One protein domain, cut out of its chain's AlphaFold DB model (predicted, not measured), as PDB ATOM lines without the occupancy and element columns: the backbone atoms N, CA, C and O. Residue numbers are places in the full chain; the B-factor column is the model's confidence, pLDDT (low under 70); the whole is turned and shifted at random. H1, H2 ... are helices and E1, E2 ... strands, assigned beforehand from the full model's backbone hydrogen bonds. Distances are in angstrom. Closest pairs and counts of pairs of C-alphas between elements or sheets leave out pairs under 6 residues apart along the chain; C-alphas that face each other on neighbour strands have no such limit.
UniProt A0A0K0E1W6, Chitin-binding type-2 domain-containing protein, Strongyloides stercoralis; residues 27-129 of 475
ATOM      1  N   PRO A  27      -8.154  31.055 -38.715       37.83
ATOM      2  CA  PRO A  27      -9.574  30.949 -38.977       37.83
ATOM      3  C   PRO A  27      -9.722  30.683 -40.479       37.83
ATOM      4  O   PRO A  27      -9.921  31.600 -41.268       37.83
ATOM      5  N   GLU A  28      -9.592  29.417 -40.878       45.28
ATOM      6  CA  GLU A  28     -10.058  28.938 -42.182       45.28
ATOM      7  C   GLU A  28     -11.585  29.090 -42.219       45.28
ATOM      8  O   GLU A  28     -12.335  28.182 -41.854       45.28
ATOM      9  N   THR A  29     -12.097  30.256 -42.606       51.59
ATOM     10  CA  THR A  29     -13.493  30.358 -43.040       51.59
ATOM     11  C   THR A  29     -13.535  30.052 -44.525       51.59
ATOM     12  O   THR A  29     -13.498  30.947 -45.358       51.59
ATOM     13  N   TRP A  30     -13.570  28.759 -44.839       54.62
ATOM     14  CA  TRP A  30     -13.926  28.211 -46.144       54.62
ATOM     15  C   TRP A  30     -15.258  28.830 -46.586       54.62
ATOM     16  O   TRP A  30     -16.292  28.589 -45.951       54.62
ATOM     17  N   GLU A  31     -15.222  29.642 -47.637       73.19
ATOM     18  CA  GLU A  31     -16.418  30.121 -48.318       73.19
ATOM     19  C   GLU A  31     -17.009  28.960 -49.125       73.19
ATOM     20  O   GLU A  31     -16.288  28.221 -49.797       73.19
ATOM     21  N   ALA A  32     -18.316  28.743 -49.001       77.62
ATOM     22  CA  ALA A  32     -19.021  27.721 -49.759       77.62
ATOM     23  C   ALA A  32     -19.818  28.414 -50.863       77.62
ATOM     24  O   ALA A  32     -20.800  29.101 -50.585       77.62
ATOM     25  N   ILE A  33     -19.371  28.242 -52.104       82.21
ATOM     26  CA  ILE A  33     -20.009  28.804 -53.294       82.21
ATOM     27  C   ILE A  33     -20.880  27.717 -53.922       82.21
ATOM     28  O   ILE A  33     -20.450  26.576 -54.088       82.21
ATOM     29  N   LEU A  34     -22.126  28.048 -54.258       84.90
ATOM     30  CA  LEU A  34     -23.037  27.111 -54.912       84.90
ATOM     31  C   LEU A  34     -22.460  26.603 -56.239       84.90
ATOM     32  O   LEU A  34     -22.085  27.390 -57.103       84.90
ATOM     33  N   GLY A  35     -22.429  25.280 -56.404       84.42
ATOM     34  CA  GLY A  35     -21.884  24.612 -57.586       84.42
ATOM     35  C   GLY A  35     -20.369  24.392 -57.568       84.42
ATOM     36  O   GLY A  35     -19.882  23.621 -58.394       84.42
ATOM     37  N   ASP A  36     -19.631  24.993 -56.629       86.19
ATOM     38  CA  ASP A  36     -18.189  24.768 -56.516       86.19
ATOM     39  C   ASP A  36     -17.856  23.393 -55.940       86.19
ATOM     40  O   ASP A  36     -18.649  22.754 -55.237       86.19
ATOM     41  N   ILE A  37     -16.635  22.946 -56.241       85.04
ATOM     42  CA  ILE A  37     -16.085  21.685 -55.750       85.04
ATOM     43  C   ILE A  37     -15.853  21.786 -54.241       85.04
ATOM     44  O   ILE A  37     -15.329  22.771 -53.723       85.04
ATOM     45  N   CYS A  38     -16.207  20.726 -53.532       89.63
ATOM     46  CA  CYS A  38     -15.982  20.573 -52.104       89.63
ATOM     47  C   CYS A  38     -15.337  19.216 -51.819       89.63
ATOM     48  O   CYS A  38     -15.527  18.256 -52.561       89.63
ATOM     49  N   GLN A  39     -14.567  19.126 -50.738       88.80
ATOM     50  CA  GLN A  39     -13.962  17.866 -50.313       88.80
ATOM     51  C   GLN A  39     -14.901  17.119 -49.360       88.80
ATOM     52  O   GLN A  39     -15.416  17.712 -48.410       88.80
ATOM     53  N   LEU A  40     -15.113  15.829 -49.610       87.52
ATOM     54  CA  LEU A  40     -15.905  14.908 -48.801       87.52
ATOM     55  C   LEU A  40     -15.032  14.158 -47.775       87.52
ATOM     56  O   LEU A  40     -13.907  13.780 -48.101       87.52
ATOM     57  N   PRO A  41     -15.568  13.847 -46.579       87.24
ATOM     58  CA  PRO A  41     -16.841  14.335 -46.053       87.24
ATOM     59  C   PRO A  41     -16.728  15.815 -45.652       87.24
ATOM     60  O   PRO A  41     -15.775  16.209 -44.984       87.24
ATOM     61  N   ASN A  42     -17.722  16.630 -46.016       88.97
ATOM     62  CA  ASN A  42     -17.829  18.002 -45.518       88.97
ATOM     63  C   ASN A  42     -19.055  18.159 -44.635       88.97
ATOM     64  O   ASN A  42     -20.075  17.501 -44.829       88.97
ATOM     65  N   PHE A  43     -18.967  19.086 -43.690       88.73
ATOM     66  CA  PHE A  43     -20.105  19.436 -42.863       88.73
ATOM     67  C   PHE A  43     -21.024  20.417 -43.592       88.73
ATOM     68  O   PHE A  43     -20.515  21.371 -44.192       88.73
ATOM     69  N   PRO A  44     -22.353  20.249 -43.470       91.32
ATOM     70  CA  PRO A  44     -23.303  21.222 -43.974       91.32
ATOM     71  C   PRO A  44     -23.004  22.639 -43.471       91.32
ATOM     72  O   PRO A  44     -22.647  22.829 -42.300       91.32
ATOM     73  N   LYS A  45     -23.140  23.632 -44.350       88.93
ATOM     74  CA  LYS A  45     -22.888  25.044 -44.036       88.93
ATOM     75  C   LYS A  45     -24.212  25.806 -43.956       88.93
ATOM     76  O   LYS A  45     -25.115  25.526 -44.739       88.93
ATOM     77  N   PRO A  46     -24.351  26.752 -43.017       85.24
ATOM     78  CA  PRO A  46     -25.561  27.557 -42.912       85.24
ATOM     79  C   PRO A  46     -25.682  28.545 -44.075       85.24
ATOM     80  O   PRO A  46     -24.672  29.020 -44.597       85.24
ATOM     81  N   THR A  47     -26.917  28.908 -44.409       85.12
ATOM     82  CA  THR A  47     -27.248  30.035 -45.288       85.12
ATOM     83  C   THR A  47     -27.857  31.202 -44.506       85.12
ATOM     84  O   THR A  47     -28.038  31.098 -43.293       85.12
ATOM     85  N   ALA A  48     -28.136  32.339 -45.161       76.54
ATOM     86  CA  ALA A  48     -28.857  33.448 -44.518       76.54
ATOM     87  C   ALA A  48     -30.306  33.066 -44.211       76.54
ATOM     88  O   ALA A  48     -30.823  33.421 -43.154       76.54
ATOM     89  N   ASP A  49     -30.931  32.297 -45.103       84.37
ATOM     90  CA  ASP A  49     -32.224  31.680 -44.845       84.37
ATOM     91  C   ASP A  49     -32.045  30.442 -43.942       84.37
ATOM     92  O   ASP A  49     -31.391  29.484 -44.360       84.37
ATOM     93  N   PRO A  50     -32.612  30.409 -42.721       85.63
ATOM     94  CA  PRO A  50     -32.547  29.242 -41.846       85.63
ATOM     95  C   PRO A  50     -33.380  28.056 -42.354       85.63
ATOM     96  O   PRO A  50     -33.266  26.967 -41.796       85.63
ATOM     97  N   ALA A  51     -34.233  28.226 -43.366       90.56
ATOM     98  CA  ALA A  51     -34.888  27.115 -44.050       90.56
ATOM     99  C   ALA A  51     -33.948  26.399 -45.030       90.56
ATOM    100  O   ALA A  51     -34.295  25.329 -45.520       90.56
ATOM    101  N   ARG A  52     -32.759  26.948 -45.302       92.12
ATOM    102  CA  ARG A  52     -31.810  26.417 -46.277       92.12
ATOM    103  C   ARG A  52     -30.445  26.123 -45.650       92.12
ATOM    104  O   ARG A  52     -30.131  26.556 -44.541       92.12
ATOM    105  N   TYR A  53     -29.654  25.301 -46.328       92.96
ATOM    106  CA  TYR A  53     -28.271  24.985 -45.973       92.96
ATOM    107  C   TYR A  53     -27.500  24.499 -47.201       92.96
ATOM    108  O   TYR A  53     -28.090  24.068 -48.186       92.96
ATOM    109  N   LEU A  54     -26.174  24.552 -47.152       92.91
ATOM    110  CA  LEU A  54     -25.309  24.009 -48.196       92.91
ATOM    111  C   LEU A  54     -24.807  22.634 -47.785       92.91
ATOM    112  O   LEU A  54     -24.274  22.469 -46.688       92.91
ATOM    113  N   GLU A  55     -24.930  21.660 -48.674       94.58
ATOM    114  CA  GLU A  55     -24.437  20.302 -48.479       94.58
ATOM    115  C   GLU A  55     -23.415  19.957 -49.564       94.58
ATOM    116  O   GLU A  55     -23.625  20.241 -50.743       94.58
ATOM    117  N   CYS A  56     -22.297  19.350 -49.163       93.78
ATOM    118  CA  CYS A  56     -21.313  18.830 -50.101       93.78
ATOM    119  C   CYS A  56     -21.757  17.443 -50.561       93.78
ATOM    120  O   CYS A  56     -21.772  16.504 -49.764       93.78
ATOM    121  N   LEU A  57     -22.132  17.307 -51.831       91.82
ATOM    122  CA  LEU A  57     -22.695  16.067 -52.360       91.82
ATOM    123  C   LEU A  57     -21.744  15.385 -53.325       91.82
ATOM    124  O   LEU A  57     -21.229  16.008 -54.251       91.82
ATOM    125  N   ARG A  58     -21.562  14.077 -53.133       89.50
ATOM    126  CA  ARG A  58     -20.773  13.241 -54.038       89.50
ATOM    127  C   ARG A  58     -21.422  13.203 -55.411       89.50
ATOM    128  O   ARG A  58     -22.552  12.740 -55.562       89.50
ATOM    129  N   GLN A  59     -20.678  13.630 -56.421       80.36
ATOM    130  CA  GLN A  59     -21.099  13.474 -57.804       80.36
ATOM    131  C   GLN A  59     -20.742  12.061 -58.269       80.36
ATOM    132  O   GLN A  59     -19.599  11.628 -58.138       80.36
ATOM    133  N   LYS A  60     -21.713  11.329 -58.831       74.19
ATOM    134  CA  LYS A  60     -21.518   9.942 -59.313       74.19
ATOM    135  C   LYS A  60     -20.478   9.810 -60.430       74.19
ATOM    136  O   LYS A  60     -20.126   8.702 -60.807       74.19
ATOM    137  N   VAL A  61     -20.035  10.928 -60.985       62.86
ATOM    138  CA  VAL A  61     -19.393  10.985 -62.293       62.86
ATOM    139  C   VAL A  61     -17.883  11.216 -62.223       62.86
ATOM    140  O   VAL A  61     -17.201  11.133 -63.238       62.86
ATOM    141  N   SER A  62     -17.339  11.442 -61.024       57.61
ATOM    142  CA  SER A  62     -15.893  11.394 -60.797       57.61
ATOM    143  C   SER A  62     -15.456   9.939 -60.635       57.61
ATOM    144  O   SER A  62     -15.436   9.425 -59.519       57.61
ATOM    145  N   LEU A  63     -15.131   9.280 -61.750       62.57
ATOM    146  CA  LEU A  63     -14.741   7.862 -61.801       62.57
ATOM    147  C   LEU A  63     -13.555   7.500 -60.881       62.57
ATOM    148  O   LEU A  63     -13.513   6.369 -60.412       62.57
ATOM    149  N   ASP A  64     -12.686   8.456 -60.524       72.90
ATOM    150  CA  ASP A  64     -11.489   8.189 -59.704       72.90
ATOM    151  C   ASP A  64     -11.367   9.033 -58.414       72.90
ATOM    152  O   ASP A  64     -10.432   8.847 -57.634       72.90
ATOM    153  N   ARG A  65     -12.290   9.970 -58.141       76.67
ATOM    154  CA  ARG A  65     -12.196  10.905 -56.994       76.67
ATOM    155  C   ARG A  65     -13.422  10.819 -56.089       76.67
ATOM    156  O   ARG A  65     -14.352  11.616 -56.174       76.67
ATOM    157  N   ASN A  66     -13.400   9.836 -55.191       83.29
ATOM    158  CA  ASN A  66     -14.461   9.597 -54.201       83.29
ATOM    159  C   ASN A  66     -14.459  10.605 -53.039       83.29
ATOM    160  O   ASN A  66     -15.387  10.617 -52.234       83.29
ATOM    161  N   ASP A  67     -13.409  11.415 -52.955       86.31
ATOM    162  CA  ASP A  67     -13.162  12.458 -51.964       86.31
ATOM    163  C   ASP A  67     -13.687  13.834 -52.396       86.31
ATOM    164  O   ASP A  67     -13.559  14.787 -51.635       86.31
ATOM    165  N   LEU A  68     -14.260  13.966 -53.597       86.59
ATOM    166  CA  LEU A  68     -14.789  15.229 -54.107       86.59
ATOM    167  C   LEU A  68     -16.311  15.184 -54.266       86.59
ATOM    168  O   LEU A  68     -16.915  14.172 -54.630       86.59
ATOM    169  N   GLY A  69     -16.928  16.326 -54.010       90.11
ATOM    170  CA  GLY A  69     -18.329  16.602 -54.256       90.11
ATOM    171  C   GLY A  69     -18.519  18.013 -54.789       90.11
ATOM    172  O   GLY A  69     -17.557  18.714 -55.100       90.11
ATOM    173  N   THR A  70     -19.771  18.445 -54.857       89.17
ATOM    174  CA  THR A  70     -20.136  19.833 -55.161       89.17
ATOM    175  C   THR A  70     -21.063  20.392 -54.103       89.17
ATOM    176  O   THR A  70     -21.953  19.675 -53.632       89.17
ATOM    177  N   TRP A  71     -20.883  21.665 -53.758       91.14
ATOM    178  CA  TRP A  71     -21.798  22.392 -52.887       91.14
ATOM    179  C   TRP A  71     -23.156  22.555 -53.566       91.14
ATOM    180  O   TRP A  71     -23.260  23.155 -54.635       91.14
ATOM    181  N   GLN A  72     -24.209  22.048 -52.931       92.12
ATOM    182  CA  GLN A  72     -25.587  22.233 -53.381       92.12
ATOM    183  C   GLN A  72     -26.435  22.861 -52.281       92.12
ATOM    184  O   GLN A  72     -26.254  22.566 -51.098       92.12
ATOM    185  N   LEU A  73     -27.384  23.705 -52.692       93.53
ATOM    186  CA  LEU A  73     -28.405  24.252 -51.808       93.53
ATOM    187  C   LEU A  73     -29.408  23.156 -51.462       93.53
ATOM    188  O   LEU A  73     -29.941  22.474 -52.339       93.53
ATOM    189  N   ARG A  74     -29.670  22.996 -50.175       94.97
ATOM    190  CA  ARG A  74     -30.684  22.115 -49.616       94.97
ATOM    191  C   ARG A  74     -31.663  22.935 -48.806       94.97
ATOM    192  O   ARG A  74     -31.299  23.956 -48.228       94.97
ATOM    193  N   GLU A  75     -32.884  22.439 -48.723       95.73
ATOM    194  CA  GLU A  75     -33.923  23.006 -47.876       95.73
ATOM    195  C   GLU A  75     -34.211  22.035 -46.724       95.73
ATOM    196  O   GLU A  75     -34.121  20.811 -46.868       95.73
ATOM    197  N   CYS A  76     -34.501  22.577 -45.547       93.59
ATOM    198  CA  CYS A  76     -35.077  21.819 -44.450       93.59
ATOM    199  C   CYS A  76     -36.541  21.484 -44.770       93.59
ATOM    200  O   CYS A  76     -37.200  22.192 -45.522       93.59
ATOM    201  N   LEU A  77     -37.060  20.414 -44.163       94.99
ATOM    202  CA  LEU A  77     -38.490  20.105 -44.228       94.99
ATOM    203  C   LEU A  77     -39.326  21.244 -43.627       94.99
ATOM    204  O   LEU A  77     -38.865  21.949 -42.723       94.99
ATOM    205  N   ASP A  78     -40.583  21.358 -44.047       91.17
ATOM    206  CA  ASP A  78     -41.524  22.309 -43.456       91.17
ATOM    207  C   ASP A  78     -41.615  22.136 -41.933       91.17
ATOM    208  O   ASP A  78     -41.714  21.028 -41.397       91.17
ATOM    209  N   GLY A  79     -41.535  23.255 -41.212       87.49
ATOM    210  CA  GLY A  79     -41.484  23.264 -39.748       87.49
ATOM    211  C   GLY A  79     -40.107  22.938 -39.148       87.49
ATOM    212  O   GLY A  79     -39.986  22.834 -37.921       87.49
ATOM    213  N   TYR A  80     -39.064  22.793 -39.972       93.10
ATOM    214  CA  TYR A  80     -37.673  22.629 -39.553       93.10
ATOM    215  C   TYR A  80     -36.825  23.823 -39.989       93.10
ATOM    216  O   TYR A  80     -37.075  24.453 -41.010       93.10
ATOM    217  N   LYS A  81     -35.789  24.124 -39.205       88.41
ATOM    218  CA  LYS A  81     -34.780  25.138 -39.520       88.41
ATOM    219  C   LYS A  81     -33.386  24.562 -39.288       88.41
ATOM    220  O   LYS A  81     -33.190  23.728 -38.397       88.41
ATOM    221  N   PHE A  82     -32.420  24.990 -40.085       88.08
ATOM    222  CA  PHE A  82     -31.036  24.571 -39.984       88.08
ATOM    223  C   PHE A  82     -30.377  25.217 -38.764       88.08
ATOM    224  O   PHE A  82     -30.317  26.438 -38.627       88.08
ATOM    225  N   VAL A  83     -29.876  24.385 -37.852       82.15
ATOM    226  CA  VAL A  83     -29.198  24.836 -36.637       82.15
ATOM    227  C   VAL A  83     -27.696  24.731 -36.855       82.15
ATOM    228  O   VAL A  83     -27.133  23.638 -36.801       82.15
ATOM    229  N   THR A  84     -27.031  25.870 -37.060       77.26
ATOM    230  CA  THR A  84     -25.593  25.951 -37.377       77.26
ATOM    231  C   THR A  84     -24.705  25.204 -36.386       77.26
ATOM    232  O   THR A  84     -23.768  24.520 -36.795       77.26
ATOM    233  N   SER A  85     -25.001  25.293 -35.085       72.50
ATOM    234  CA  SER A  85     -24.233  24.608 -34.034       72.50
ATOM    235  C   SER A  85     -24.360  23.083 -34.101       72.50
ATOM    236  O   SER A  85     -23.418  22.381 -33.754       72.50
ATOM    237  N   LEU A  86     -25.494  22.574 -34.588       77.26
ATOM    238  CA  LEU A  86     -25.769  21.143 -34.740       77.26
ATOM    239  C   LEU A  86     -25.547  20.638 -36.169       77.26
ATOM    240  O   LEU A  86     -25.715  19.442 -36.407       77.26
ATOM    241  N   ARG A  87     -25.239  21.536 -37.117       84.43
ATOM    242  CA  ARG A  87     -25.049  21.254 -38.551       84.43
ATOM    243  C   ARG A  87     -26.174  20.391 -39.139       84.43
ATOM    244  O   ARG A  87     -25.928  19.501 -39.946       84.43
ATOM    245  N   SER A  88     -27.405  20.611 -38.674       86.97
ATOM    246  CA  SER A  88     -28.565  19.784 -39.012       86.97
ATOM    247  C   SER A  88     -29.869  20.572 -38.918       86.97
ATOM    248  O   SER A  88     -29.993  21.510 -38.128       86.97
ATOM    249  N   CYS A  89     -30.865  20.166 -39.708       91.42
ATOM    250  CA  CYS A  89     -32.230  20.670 -39.587       91.42
ATOM    251  C   CYS A  89     -32.885  20.133 -38.305       91.42
ATOM    252  O   CYS A  89     -32.899  18.925 -38.057       91.42
ATOM    253  N   LYS A  90     -33.458  21.024 -37.491       88.33
ATOM    254  CA  LYS A  90     -34.242  20.684 -36.293       88.33
ATOM    255  C   LYS A  90     -35.630  21.285 -36.383       88.33
ATOM    256  O   LYS A  90     -35.804  22.351 -36.964       88.33
ATOM    257  N   SER A  91     -36.610  20.614 -35.780       86.57
ATOM    258  CA  SER A  91     -37.964  21.154 -35.726       86.57
ATOM    259  C   SER A  91     -37.972  22.463 -34.940       86.57
ATOM    260  O   SER A  91     -37.284  22.590 -33.921       86.57
ATOM    261  N   ILE A  92     -38.797  23.415 -35.366       78.11
ATOM    262  CA  ILE A  92     -38.987  24.694 -34.668       78.11
ATOM    263  C   ILE A  92     -39.371  24.453 -33.200       78.11
ATOM    264  O   ILE A  92     -38.877  25.137 -32.308       78.11
ATOM    265  N   SER A  93     -40.179  23.424 -32.921       78.18
ATOM    266  CA  SER A  93     -40.544  23.026 -31.555       78.18
ATOM    267  C   SER A  93     -39.335  22.635 -30.697       78.18
ATOM    268  O   SER A  93     -39.254  23.029 -29.534       78.18
ATOM    269  N   THR A  94     -38.374  21.902 -31.266       75.63
ATOM    270  CA  THR A  94     -37.139  21.506 -30.574       75.63
ATOM    271  C   THR A  94     -36.237  22.713 -30.352       75.63
ATOM    272  O   THR A  94     -35.694  22.874 -29.262       75.63
ATOM    273  N   ILE A  95     -36.124  23.589 -31.355       75.51
ATOM    274  CA  ILE A  95     -35.346  24.827 -31.265       75.51
ATOM    275  C   ILE A  95     -35.903  25.712 -30.147       75.51
ATOM    276  O   ILE A  95     -35.154  26.095 -29.252       75.51
ATOM    277  N   ARG A  96     -37.218  25.954 -30.116       76.76
ATOM    278  CA  ARG A  96     -37.863  26.753 -29.062       76.76
ATOM    279  C   ARG A  96     -37.699  26.143 -27.678       76.76
ATOM    280  O   ARG A  96     -37.370  26.859 -26.743       76.76
ATOM    281  N   LYS A  97     -37.854  24.820 -27.551       76.00
ATOM    282  CA  LYS A  97     -37.605  24.116 -26.286       76.00
ATOM    283  C   LYS A  97     -36.148  24.265 -25.835       76.00
ATOM    284  O   LYS A  97     -35.889  24.416 -24.650       76.00
ATOM    285  N   SER A  98     -35.188  24.218 -26.757       69.88
ATOM    286  CA  SER A  98     -33.776  24.432 -26.417       69.88
ATOM    287  C   SER A  98     -33.492  25.882 -26.014       69.88
ATOM    288  O   SER A  98     -32.784  26.104 -25.035       69.88
ATOM    289  N   GLN A  99     -34.108  26.857 -26.690       72.51
ATOM    290  CA  GLN A  99     -34.005  28.280 -26.355       72.51
ATOM    291  C   GLN A  99     -34.610  28.575 -24.979       72.51
ATOM    292  O   GLN A  99     -33.947  29.194 -24.158       72.51
ATOM    293  N   SER A 100     -35.789  28.023 -24.671       72.01
ATOM    294  CA  SER A 100     -36.427  28.216 -23.365       72.01
ATOM    295  C   SER A 100     -35.585  27.669 -22.210       72.01
ATOM    296  O   SER A 100     -35.678  28.171 -21.099       72.01
ATOM    297  N   LEU A 101     -34.754  26.644 -22.450       73.67
ATOM    298  CA  LEU A 101     -33.801  26.138 -21.453       73.67
ATOM    299  C   LEU A 101     -32.635  27.112 -21.221       73.67
ATOM    300  O   LEU A 101     -32.167  27.220 -20.086       73.67
ATOM    301  N   CYS A 102     -32.204  27.845 -22.252       71.17
ATOM    302  CA  CYS A 102     -31.202  28.908 -22.126       71.17
ATOM    303  C   CYS A 102     -31.743  30.178 -21.459       71.17
ATOM    304  O   CYS A 102     -30.952  30.954 -20.932       71.17
ATOM    305  N   ASP A 103     -33.062  30.372 -21.442       75.34
ATOM    306  CA  ASP A 103     -33.702  31.477 -20.718       75.34
ATOM    307  C   ASP A 103     -33.871  31.172 -19.213       75.34
ATOM    308  O   ASP A 103     -34.248  32.045 -18.431       75.34
ATOM    309  N   THR A 104     -33.584  29.940 -18.771       77.34
ATOM    310  CA  THR A 104     -33.661  29.578 -17.346       77.34
ATOM    311  C   THR A 104     -32.429  30.047 -16.562       77.34
ATOM    312  O   THR A 104     -31.331  30.116 -17.119       77.34
ATOM    313  N   PRO A 105     -32.534  30.242 -15.231       79.50
ATOM    314  CA  PRO A 105     -31.372  30.495 -14.368       79.50
ATOM    315  C   PRO A 105     -30.287  29.405 -14.456       79.50
ATOM    316  O   PRO A 105     -29.126  29.647 -14.140       79.50
ATOM    317  N   ASN A 106     -30.662  28.209 -14.919       80.86
ATOM    318  CA  ASN A 106     -29.790  27.050 -15.088       80.86
ATOM    319  C   ASN A 106     -29.188  26.944 -16.502       80.86
ATOM    320  O   ASN A 106     -28.718  25.868 -16.876       80.86
ATOM    321  N   ALA A 107     -29.192  28.023 -17.294       72.67
ATOM    322  CA  ALA A 107     -28.649  28.047 -18.655       72.67
ATOM    323  C   ALA A 107     -27.214  27.500 -18.741       72.67
ATOM    324  O   ALA A 107     -26.892  26.751 -19.660       72.67
ATOM    325  N   SER A 108     -26.377  27.796 -17.740       73.88
ATOM    326  CA  SER A 108     -24.980  27.342 -17.647       73.88
ATOM    327  C   SER A 108     -24.807  25.820 -17.602       73.88
ATOM    328  O   SER A 108     -23.714  25.323 -17.857       73.88
ATOM    329  N   LYS A 109     -25.873  25.064 -17.305       77.46
ATOM    330  CA  LYS A 109     -25.865  23.596 -17.329       77.46
ATOM    331  C   LYS A 109     -25.832  23.029 -18.753       77.46
ATOM    332  O   LYS A 109     -25.486  21.863 -18.938       77.46
ATOM    333  N   TYR A 110     -26.218  23.816 -19.751       61.51
ATOM    334  CA  TYR A 110     -26.364  23.363 -21.128       61.51
ATOM    335  C   TYR A 110     -25.227  23.917 -21.993       61.51
ATOM    336  O   TYR A 110     -25.137  25.119 -22.215       61.51
ATOM    337  N   GLU A 111     -24.386  23.035 -22.545       57.10
ATOM    338  CA  GLU A 111     -23.213  23.399 -23.367       57.10
ATOM    339  C   GLU A 111     -23.563  24.273 -24.589       57.10
ATOM    340  O   GLU A 111     -22.781  25.121 -25.016       57.10
ATOM    341  N   TYR A 112     -24.771  24.112 -25.136       63.25
ATOM    342  CA  TYR A 112     -25.256  24.902 -26.269       63.25
ATOM    343  C   TYR A 112     -25.740  26.310 -25.883       63.25
ATOM    344  O   TYR A 112     -25.883  27.157 -26.766       63.25
ATOM    345  N   CYS A 113     -25.960  26.588 -24.595       67.99
ATOM    346  CA  CYS A 113     -26.220  27.933 -24.087       67.99
ATOM    347  C   CYS A 113     -24.873  28.647 -23.895       67.99
ATOM    348  O   CYS A 113     -24.441  28.937 -22.781       67.99
ATOM    349  N   ASN A 114     -24.154  28.840 -25.004       58.79
ATOM    350  CA  ASN A 114     -22.795  29.365 -24.984       58.79
ATOM    351  C   ASN A 114     -22.778  30.832 -24.516       58.79
ATOM    352  O   ASN A 114     -23.608  31.642 -24.929       58.79
ATOM    353  N   ASP A 115     -21.807  31.139 -23.655       54.04
ATOM    354  CA  ASP A 115     -21.653  32.377 -22.889       54.04
ATOM    355  C   ASP A 115     -21.730  33.632 -23.794       54.04
ATOM    356  O   ASP A 115     -21.110  33.680 -24.860       54.04
ATOM    357  N   ASN A 116     -22.480  34.650 -23.351       53.64
ATOM    358  CA  ASN A 116     -23.027  35.836 -24.055       53.64
ATOM    359  C   ASN A 116     -22.022  36.794 -24.755       53.64
ATOM    360  O   ASN A 116     -22.243  38.007 -24.831       53.64
ATOM    361  N   ARG A 117     -20.863  36.323 -25.223       51.84
ATOM    362  CA  ARG A 117     -19.726  37.179 -25.606       51.84
ATOM    363  C   ARG A 117     -19.387  37.186 -27.085       51.84
ATOM    364  O   ARG A 117     -18.639  38.070 -27.501       51.84
ATOM    365  N   LYS A 118     -19.892  36.246 -27.881       46.56
ATOM    366  CA  LYS A 118     -19.632  36.215 -29.324       46.56
ATOM    367  C   LYS A 118     -20.953  36.306 -30.054       46.56
ATOM    368  O   LYS A 118     -21.770  35.413 -29.864       46.56
ATOM    369  N   PHE A 119     -21.065  37.429 -30.775       46.46
ATOM    370  CA  PHE A 119     -21.960  37.933 -31.827       46.46
ATOM    371  C   PHE A 119     -21.665  37.418 -33.275       46.46
ATOM    372  O   PHE A 119     -20.578  37.729 -33.700       46.46
ATOM    373  N   TYR A 120     -22.488  36.707 -34.052       40.59
ATOM    374  CA  TYR A 120     -22.375  36.234 -35.436       40.59
ATOM    375  C   TYR A 120     -23.691  36.525 -36.181       40.59
ATOM    376  O   TYR A 120     -24.726  35.945 -35.869       40.59
ATOM    377  N   THR A 121     -23.673  37.398 -37.180       41.65
ATOM    378  CA  THR A 121     -24.796  37.593 -38.105       41.65
ATOM    379  C   THR A 121     -24.461  36.930 -39.435       41.65
ATOM    380  O   THR A 121     -23.355  37.120 -39.931       41.65
ATOM    381  N   VAL A 122     -25.355  36.131 -40.017       41.84
ATOM    382  CA  VAL A 122     -25.156  35.658 -41.396       41.84
ATOM    383  C   VAL A 122     -25.623  36.783 -42.302       41.84
ATOM    384  O   VAL A 122     -26.813  37.074 -42.362       41.84
ATOM    385  N   SER A 123     -24.687  37.473 -42.948       41.44
ATOM    386  CA  SER A 123     -25.058  38.493 -43.921       41.44
ATOM    387  C   SER A 123     -25.179  37.860 -45.292       41.44
ATOM    388  O   SER A 123     -24.196  37.318 -45.807       41.44
ATOM    389  N   GLU A 124     -26.363  37.986 -45.873       39.29
ATOM    390  CA  GLU A 124     -26.575  37.820 -47.299       39.29
ATOM    391  C   GLU A 124     -26.004  39.038 -48.014       39.29
ATOM    392  O   GLU A 124     -26.386  40.181 -47.754       39.29
ATOM    393  N   THR A 125     -25.027  38.806 -48.878       43.08
ATOM    394  CA  THR A 125     -24.562  39.830 -49.803       43.08
ATOM    395  C   THR A 125     -25.187  39.510 -51.146       43.08
ATOM    396  O   THR A 125     -24.617  38.760 -51.933       43.08
ATOM    397  N   LEU A 126     -26.370  40.082 -51.391       42.70
ATOM    398  CA  LEU A 126     -26.945  40.161 -52.729       42.70
ATOM    399  C   LEU A 126     -26.019  41.047 -53.560       42.70
ATOM    400  O   LEU A 126     -26.073  42.279 -53.505       42.70
ATOM    401  N   GLN A 127     -25.105  40.431 -54.298       42.94
ATOM    402  CA  GLN A 127     -24.355  41.172 -55.295       42.94
ATOM    403  C   GLN A 127     -25.289  41.397 -56.483       42.94
ATOM    404  O   GLN A 127     -25.479  40.510 -57.313       42.94
ATOM    405  N   ASN A 128     -25.884  42.595 -56.570       40.02
ATOM    406  CA  ASN A 128     -26.587  43.004 -57.783       40.02
ATOM    407  C   ASN A 128     -25.623  42.822 -58.969       40.02
ATOM    408  O   ASN A 128     -24.525  43.398 -58.937       40.02
ATOM    409  N   PRO A 129     -25.990  42.057 -60.011       41.94
ATOM    410  CA  PRO A 129     -25.151  41.931 -61.191       41.94
ATOM    411  C   PRO A 129     -24.953  43.330 -61.782       41.94
ATOM    412  O   PRO A 129     -25.896  43.972 -62.236       41.94
TER     413      PRO A 129
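What this domain is: This is residues 27 to 129 of the 475 residues of the protein "Chitin-binding type-2 domain-containing protein" of Strongyloides stercoralis (UniProt A0A0K0E1W6). The model is a loose row of small parts: a three-stranded sheet of E1, E3 and E2 at one end, the small hairpin E4 and E5 next, and the helix H1 beyond it toward the other end. After H1 a long link turns the backbone round, and the strand E6 runs back as a separate arm, apart from each other named element. The printed part has 103 residues, with E1 E2 E3 E4 E5 H1 E6 in order along it; the larger sheet has the order E1 - E3 - E2, and both sheets are antiparallel. The class is mixed, helices and strands, with only 45 residues in named elements. It is loose, with a radius of gyration of the C-alphas of 16.6 A, and elongated, spanning 55 by 32 by 32 A.

Where its parts are: Start at Pro 27 and go on to C-alpha 37 at (-16.085, 21.685, -55.750), where E1, residues 37 to 39, begins. Next come E2, residues 52 to 58 and 18.9 A long, and E3, residues 68 to 75 and 21.6 A long. E4 is residues 80 to 83, 9.2 A, and E5 is residues 88 to 91, 10.1 A. Find C-alpha 92 at (-38.987, 24.694, -34.668); from there H1 runs 15.4 A to residue 102. E6, residues 119 to 126, runs 21.6 A to C-alpha 126 at (-26.945, 40.161, -52.729).

How they stand to each other: Look first at E3, the inner strand between the edge strands E1 and E2. E1 and E3 are antiparallel, with N 38 and O 69 2.9 A apart, within hydrogen-bond range. E2 and E3 form a hairpin, antiparallel at 152 degrees, with N 74 and O 53 at 2.8 A. Residues 45 to 46 pair antiparallel with residues 53 to 54 of E2. The closest C-alphas of E2 and E4 are those of Arg 52 and Phe 82, 6.6 A apart. E4 and E5 form a second hairpin, antiparallel at 138 degrees, with N 81 and O 90 at 2.9 A. The closest C-alphas of E4 and H1 are those of Tyr 80 and Ile 92, 5.5 A apart. H1 is not on the sheet of E1, E3 and E2; in H1 every O i to N i+4 pair is within hydrogen-bond range. E6 pairs with no named strand.

The domain as a whole: The C-alphas of Leu 63 and Pro 105 are the two farthest apart, at 55.1 A. The printed part has no cut. The links E1 to E2, 12 residues, and H1 to E6, 16 residues, are long. The mean pLDDT of the printed part is 75.1; it is under 70 at residues 27 to 30, 61 to 63, 98 and 110 to 129, and E6 has a mean of 42.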